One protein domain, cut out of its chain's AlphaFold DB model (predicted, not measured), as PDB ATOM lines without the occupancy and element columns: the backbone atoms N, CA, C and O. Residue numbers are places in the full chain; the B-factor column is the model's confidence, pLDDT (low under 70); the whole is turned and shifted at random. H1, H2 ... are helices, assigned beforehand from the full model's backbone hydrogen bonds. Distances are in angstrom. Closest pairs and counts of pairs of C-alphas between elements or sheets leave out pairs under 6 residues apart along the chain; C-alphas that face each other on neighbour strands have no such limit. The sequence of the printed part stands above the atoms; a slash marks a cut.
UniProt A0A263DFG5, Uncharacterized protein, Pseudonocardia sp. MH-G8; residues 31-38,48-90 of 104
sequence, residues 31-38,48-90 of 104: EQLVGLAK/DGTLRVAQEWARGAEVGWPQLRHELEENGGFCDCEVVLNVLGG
ATOM      1  N   GLU A  31     355.959 104.639 206.392       93.69
ATOM      2  CA  GLU A  31     355.685 105.772 207.282       93.69
ATOM      3  C   GLU A  31     355.586 107.090 206.505       93.69
ATOM      4  O   GLU A  31     354.696 107.901 206.761       93.69
ATOM      5  N   GLN A  32     356.461 107.282 205.518       95.88
ATOM      6  CA  GLN A  32     356.447 108.452 204.649       95.88
ATOM      7  C   GLN A  32     355.224 108.460 203.723       95.88
ATOM      8  O   GLN A  32     354.581 109.498 203.602       95.88
ATOM      9  N   LEU A  33     354.838 107.320 203.145       94.50
ATOM     10  CA  LEU A  33     353.610 107.199 202.349       94.50
ATOM     11  C   LEU A  33     352.371 107.582 203.164       94.50
ATOM     12  O   LEU A  33     351.566 108.407 202.735       94.50
ATOM     13  N   VAL A  34     352.256 107.051 204.383       93.25
ATOM     14  CA  VAL A  34     351.167 107.390 205.314       93.25
ATOM     15  C   VAL A  34     351.204 108.873 205.693       93.25
ATOM     16  O   VAL A  34     350.158 109.511 205.824       93.25
ATOM     17  N   GLY A  35     352.398 109.436 205.888       95.81
ATOM     18  CA  GLY A  35     352.586 110.857 206.171       95.81
ATOM     19  C   GLY A  35     352.113 111.754 205.026       95.81
ATOM     20  O   GLY A  35     351.409 112.731 205.278       95.81
ATOM     21  N   LEU A  36     352.466 111.401 203.788       96.31
ATOM     22  CA  LEU A  36     352.053 112.113 202.582       96.31
ATOM     23  C   LEU A  36     350.533 112.056 202.408       96.31
ATOM     24  O   LEU A  36     349.904 113.101 202.249       96.31
ATOM     25  N   ALA A  37     349.936 110.865 202.523       94.44
ATOM     26  CA  ALA A  37     348.489 110.676 202.420       94.44
ATOM     27  C   ALA A  37     347.729 111.565 203.416       94.44
ATOM     28  O   ALA A  37     346.868 112.351 203.025       94.44
ATOM     29  N   LYS A  38     348.130 111.551 204.694       95.19
ATOM     30  CA  LYS A  38     347.519 112.395 205.733       95.19
ATOM     31  C   LYS A  38     347.660 113.889 205.450       95.19
ATOM     32  O   LYS A  38     346.729 114.651 205.716       95.19
ATOM     33  N   ASP A  48     343.748 122.690 193.086       94.56
ATOM     34  CA  ASP A  48     344.345 123.959 192.638       94.56
ATOM     35  C   ASP A  48     345.341 123.789 191.473       94.56
ATOM     36  O   ASP A  48     345.933 124.764 191.010       94.56
ATOM     37  N   GLY A  49     345.506 122.559 190.974       96.69
ATOM     38  CA  GLY A  49     346.412 122.225 189.875       96.69
ATOM     39  C   GLY A  49     347.895 122.268 190.251       96.69
ATOM     40  O   GLY A  49     348.739 122.362 189.362       96.69
ATOM     41  N   THR A  50     348.232 122.242 191.545       97.12
ATOM     42  CA  THR A  50     349.616 122.295 192.027       97.12
ATOM     43  C   THR A  50     349.964 121.099 192.911       97.12
ATOM     44  O   THR A  50     349.081 120.398 193.393       97.12
ATOM     45  N   LEU A  51     351.263 120.878 193.132       97.81
ATOM     46  CA  LEU A  51     351.797 119.928 194.119       97.81
ATOM     47  C   LEU A  51     352.248 120.639 195.407       97.81
ATOM     48  O   LEU A  51     353.279 120.305 196.001       97.81
ATOM     49  N   ARG A  52     351.563 121.723 195.783       97.69
ATOM     50  CA  ARG A  52     352.001 122.593 196.876       97.69
ATOM     51  C   ARG A  52     352.030 121.835 198.202       97.69
ATOM     52  O   ARG A  52     352.994 121.977 198.952       97.69
ATOM     53  N   VAL A  53     351.011 121.028 198.488       97.88
ATOM     54  CA  VAL A  53     350.909 120.273 199.743       97.88
ATOM     55  C   VAL A  53     351.950 119.159 199.779       97.88
ATOM     56  O   VAL A  53     352.674 119.048 200.769       97.88
ATOM     57  N   ALA A  54     352.095 118.383 198.699       97.75
ATOM     58  CA  ALA A  54     353.127 117.353 198.601       97.75
ATOM     59  C   ALA A  54     354.541 117.939 198.770       97.75
ATOM     60  O   ALA A  54     355.371 117.375 199.486       97.75
ATOM     61  N   GLN A  55     354.809 119.108 198.179       98.44
ATOM     62  CA  GLN A  55     356.088 119.805 198.323       98.44
ATOM     63  C   GLN A  55     356.332 120.297 199.753       98.44
ATOM     64  O   GLN A  55     357.438 120.155 200.287       98.44
ATOM     65  N   GLU A  56     355.320 120.901 200.379       98.12
ATOM     66  CA  GLU A  56     355.392 121.362 201.767       98.12
ATOM     67  C   GLU A  56     355.646 120.194 202.724       98.12
ATOM     68  O   GLU A  56     356.512 120.301 203.600       98.12
ATOM     69  N   TRP A  57     354.949 119.073 202.517       98.31
ATOM     70  CA  TRP A  57     355.154 117.839 203.267       98.31
ATOM     71  C   TRP A  57     356.569 117.291 203.074       98.31
ATOM     72  O   TRP A  57     357.258 117.045 204.063       98.31
ATOM     73  N   ALA A  58     357.045 117.175 201.831       98.12
ATOM     74  CA  ALA A  58     358.366 116.630 201.530       98.12
ATOM     75  C   ALA A  58     359.479 117.427 202.218       98.12
ATOM     76  O   ALA A  58     360.398 116.852 202.800       98.12
ATOM     77  N   ARG A  59     359.357 118.762 202.236       98.00
ATOM     78  CA  ARG A  59     360.282 119.636 202.967       98.00
ATOM     79  C   ARG A  59     360.268 119.361 204.473       98.00
ATOM     80  O   ARG A  59     361.322 119.409 205.096       98.00
ATOM     81  N   GLY A  60     359.095 119.125 205.060       97.31
ATOM     82  CA  GLY A  60     358.953 118.828 206.488       97.31
ATOM     83  C   GLY A  60     359.437 117.429 206.878       97.31
ATOM     84  O   GLY A  60     359.965 117.257 207.971       97.31
ATOM     85  N   ALA A  61     359.289 116.455 205.980       96.38
ATOM     86  CA  ALA A  61     359.696 115.064 206.169       96.38
ATOM     87  C   ALA A  61     361.141 114.774 205.709       96.38
ATOM     88  O   ALA A  61     361.540 113.612 205.667       96.38
ATOM     89  N   GLU A  62     361.902 115.810 205.332       96.50
ATOM     90  CA  GLU A  62     363.266 115.714 204.784       96.50
ATOM     91  C   GLU A  62     363.376 114.775 203.564       96.50
ATOM     92  O   GLU A  62     364.405 114.148 203.314       96.50
ATOM     93  N   VAL A  63     362.308 114.704 202.766       96.88
ATOM     94  CA  VAL A  63     362.239 113.933 201.522       96.88
ATOM     95  C   VAL A  63     362.734 114.785 200.354       96.88
ATOM     96  O   VAL A  63     362.370 115.953 200.199       96.88
ATOM     97  N   GLY A  64     363.565 114.191 199.494       97.56
ATOM     98  CA  GLY A  64     364.125 114.852 198.317       97.56
ATOM     99  C   GLY A  64     363.055 115.255 197.300       97.56
ATOM    100  O   GLY A  64     362.658 114.447 196.464       97.56
ATOM    101  N   TRP A  65     362.636 116.525 197.324       97.62
ATOM    102  CA  TRP A  65     361.548 117.026 196.475       97.62
ATOM    103  C   TRP A  65     361.715 116.769 194.966       97.62
ATOM    104  O   TRP A  65     360.748 116.323 194.357       97.62
ATOM    105  N   PRO A  66     362.878 117.009 194.324       97.56
ATOM    106  CA  PRO A  66     363.002 116.788 192.881       97.56
ATOM    107  C   PRO A  66     362.764 115.332 192.470       97.56
ATOM    108  O   PRO A  66     362.152 115.091 191.435       97.56
ATOM    109  N   GLN A  67     363.231 114.386 193.289       96.94
ATOM    110  CA  GLN A  67     363.037 112.962 193.046       96.94
ATOM    111  C   GLN A  67     361.582 112.568 193.299       96.94
ATOM    112  O   GLN A  67     360.956 112.015 192.406       96.94
ATOM    113  N   LEU A  68     361.024 112.936 194.458       97.31
ATOM    114  CA  LEU A  68     359.627 112.644 194.773       97.31
ATOM    115  C   LEU A  68     358.689 113.201 193.701       97.31
ATOM    116  O   LEU A  68     357.808 112.500 193.236       97.31
ATOM    117  N   ARG A  69     358.887 114.455 193.283       97.81
ATOM    118  CA  ARG A  69     358.077 115.065 192.228       97.81
ATOM    119  C   ARG A  69     358.121 114.242 190.944       97.81
ATOM    120  O   ARG A  69     357.079 114.035 190.342       97.81
ATOM    121  N   HIS A  70     359.311 113.816 190.525       97.25
ATOM    122  CA  HIS A  70     359.457 113.014 189.318       97.25
ATOM    123  C   HIS A  70     358.693 111.693 189.438       97.25
ATOM    124  O   HIS A  70     357.906 111.375 188.558       97.25
ATOM    125  N   GLU A  71     358.854 110.991 190.558       96.38
ATOM    126  CA  GLU A  71     358.163 109.728 190.822       96.38
ATOM    127  C   GLU A  71     356.634 109.920 190.883       96.38
ATOM    128  O   GLU A  71     355.888 109.121 190.326       96.38
ATOM    129  N   LEU A  72     356.141 111.007 191.490       96.69
ATOM    130  CA  LEU A  72     354.714 111.348 191.481       96.69
ATOM    131  C   LEU A  72     354.205 111.573 190.050       96.69
ATOM    132  O   LEU A  72     353.181 111.009 189.681       96.69
ATOM    133  N   GLU A  73     354.929 112.347 189.237       96.44
ATOM    134  CA  GLU A  73     354.575 112.616 187.836       96.44
ATOM    135  C   GLU A  73     354.597 111.333 186.979       96.44
ATOM    136  O   GLU A  73     353.705 111.142 186.153       96.44
ATOM    137  N   GLU A  74     355.555 110.423 187.196       95.56
ATOM    138  CA  GLU A  74     355.614 109.115 186.519       95.56
ATOM    139  C   GLU A  74     354.412 108.221 186.849       95.56
ATOM    140  O   GLU A  74     353.966 107.452 185.999       95.56
ATOM    141  N   ASN A  75     353.845 108.372 188.049       93.56
ATOM    142  CA  ASN A  75     352.627 107.688 188.482       93.56
ATOM    143  C   ASN A  75     351.353 108.531 188.225       93.56
ATOM    144  O   ASN A  75     350.284 108.236 188.753       93.56
ATOM    145  N   GLY A  76     351.442 109.594 187.417       94.25
ATOM    146  CA  GLY A  76     350.292 110.399 186.997       94.25
ATOM    147  C   GLY A  76     349.808 111.447 188.005       94.25
ATOM    148  O   GLY A  76     348.701 111.955 187.843       94.25
ATOM    149  N   GLY A  77     350.593 111.774 189.031       95.62
ATOM    150  CA  GLY A  77     350.316 112.801 190.037       95.62
ATOM    151  C   GLY A  77     350.932 114.163 189.701       95.62
ATOM    152  O   GLY A  77     351.978 114.510 190.251       95.62
ATOM    153  N   PHE A  78     350.295 114.959 188.833       96.94
ATOM    154  CA  PHE A  78     350.765 116.305 188.461       96.94
ATOM    155  C   PHE A  78     350.179 117.422 189.349       96.94
ATOM    156  O   PHE A  78     350.768 118.501 189.446       96.94
ATOM    157  N   CYS A  79     349.059 117.166 190.032       97.56
ATOM    158  CA  CYS A  79     348.533 117.938 191.171       97.56
ATOM    159  C   CYS A  79     348.439 117.068 192.434       97.56
ATOM    160  O   CYS A  79     348.326 115.848 192.356       97.56
ATOM    161  N   ASP A  80     348.329 117.705 193.603       96.81
ATOM    162  CA  ASP A  80     348.029 117.060 194.890       96.81
ATOM    163  C   ASP A  80     346.767 116.171 194.816       96.81
ATOM    164  O   ASP A  80     346.682 115.130 195.463       96.81
ATOM    165  N   CYS A  81     345.800 116.556 193.982       95.44
ATOM    166  CA  CYS A  81     344.575 115.805 193.739       95.44
ATOM    167  C   CYS A  81     344.804 114.471 193.017       95.44
ATOM    168  O   CYS A  81     344.302 113.436 193.436       95.44
ATOM    169  N   GLU A  82     345.608 114.481 191.962       95.56
ATOM    170  CA  GLU A  82     345.981 113.311 191.179       95.56
ATOM    171  C   GLU A  82     346.938 112.422 191.965       95.56
ATOM    172  O   GLU A  82     346.910 111.213 191.789       95.56
ATOM    173  N   VAL A  83     347.739 112.976 192.883       95.19
ATOM    174  CA  VAL A  83     348.514 112.150 193.819       95.19
ATOM    175  C   VAL A  83     347.584 111.286 194.668       95.19
ATOM    176  O   VAL A  83     347.819 110.091 194.803       95.19
ATOM    177  N   VAL A  84     346.498 111.846 195.207       92.56
ATOM    178  CA  VAL A  84     345.523 111.043 195.961       92.56
ATOM    179  C   VAL A  84     344.899 109.965 195.075       92.56
ATOM    180  O   VAL A  84     344.817 108.814 195.489       92.56
ATOM    181  N   LEU A  85     344.499 110.319 193.858       88.50
ATOM    182  CA  LEU A  85     343.692 109.452 192.997       88.50
ATOM    183  C   LEU A  85     344.500 108.392 192.249       88.50
ATOM    184  O   LEU A  85     344.155 107.217 192.267       88.50
ATOM    185  N   ASN A  86     345.575 108.818 191.594       91.19
ATOM    186  CA  ASN A  86     346.353 107.989 190.679       91.19
ATOM    187  C   ASN A  86     347.506 107.286 191.398       91.19
ATOM    188  O   ASN A  86     347.891 106.193 191.003       91.19
ATOM    189  N   VAL A  87     348.054 107.904 192.452       91.38
ATOM    190  CA  VAL A  87     349.260 107.400 193.125       91.38
ATOM    191  C   VAL A  87     348.911 106.660 194.412       91.38
ATOM    192  O   VAL A  87     349.374 105.549 194.632       91.38
ATOM    193  N   LEU A  88     348.083 107.246 195.278       88.75
ATOM    194  CA  LEU A  88     347.748 106.661 196.583       88.75
ATOM    195  C   LEU A  88     346.535 105.716 196.544       88.75
ATOM    196  O   LEU A  88     346.203 105.128 197.572       88.75
ATOM    197  N   GLY A  89     345.884 105.566 195.386       76.75
ATOM    198  CA  GLY A  89     344.712 104.700 195.221       76.75
ATOM    199  C   GLY A  89     343.488 105.185 196.001       76.75
ATOM    200  O   GLY A  89     342.695 104.374 196.477       76.75
ATOM    201  N   GLY A  90     343.362 106.501 196.194       61.94
ATOM    202  CA  GLY A  90     342.248 107.115 196.902       61.94
ATOM    203  C   GLY A  90     340.915 106.815 196.220       61.94
ATOM    204  O   GLY A  90     340.719 107.130 195.047       61.94
TER     205      GLY A  90
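This is residues 31 to 38 and 48 to 90 of the 104 residues of an uncharacterized protein of Pseudonocardia sp. MH-G8 (UniProt A0A263DFG5). Look for a small, compact ball of four short helices: H2 and H3 fold back on each other as a helical hairpin, H1 packs on H2, and H4 makes a corner with H2, almost at right angles, where the beginning of H4 comes near Ala 54 of H2. The printed part has 51 residues, with a cut between H1 and H2, and is all helix: H1, H2, H3 and H4 follow in that order, and there is no named strand. The whole is compact, with a radius of gyration of the C-alphas of 9.7 A, and its rounded outline spans 23 by 20 by 19 A.

Find C-alpha 31 at (355.685, 105.772, 207.282); from there H1 takes residues 31 to 38 and covers 10.6 A from first to last C-alpha. After the cut, look to Arg 52 for the beginning of H2, residues 52 to 60, 12.4 A long. H3, the longest helix, takes residues 65 to 74 and runs 14.0 A from C-alpha 65 at (361.548, 117.026, 196.475). H4 takes residues 80 to 87, 9.9 A long, and ends with C-alpha 87 at (349.260, 107.400, 193.125).

Start at H1, which touches H2; their closest C-alphas, of Leu 36 and Trp 57, are 6.5 A apart. These two run opposite ways at a shallow tilt of 34 degrees, only just short of steep. Next, H2 and H3 touch as a hairpin, opposite ways at a steep tilt of 43 degrees, with the C-alphas of Ala 58 and Trp 65 closest at 6.0 A. H2 and H4 only just touch, with 3 pairs of C-alphas within 8 A, the closest those of Ala 54 and Asp 80 at 6.3 A; they stand about perpendicular, at 84 degrees. Of these three touching pairs one is at a shallow tilt, and the helix packing is mostly crossed, but only just. H3 and H4 are close but not clearly touching, their closest C-alphas, of Leu 72 and Val 83, 6.7 A apart. H1 and H4 are also close but not clearly touching, with the C-alphas of Ala 37 and Val 84 closest at 7.1 A. H1 and H3 are apart. In H1, H2, H3 and H4 every O i to N i+4 pair is within hydrogen-bond range.

The two C-alphas farthest apart, of Glu 31 and Asp 48, are 26.0 A from each other. Residues 39 to 47 are not printed, and C-alphas 38 and 48 stand 17.8 A apart across this cut, which lies in the link from H1 to H2. Of the links that are printed whole, H2 to H3 and H3 to H4 are tight. The mean pLDDT of the printed part is 94.8; look at Gly 90 for the one printed residue under 70.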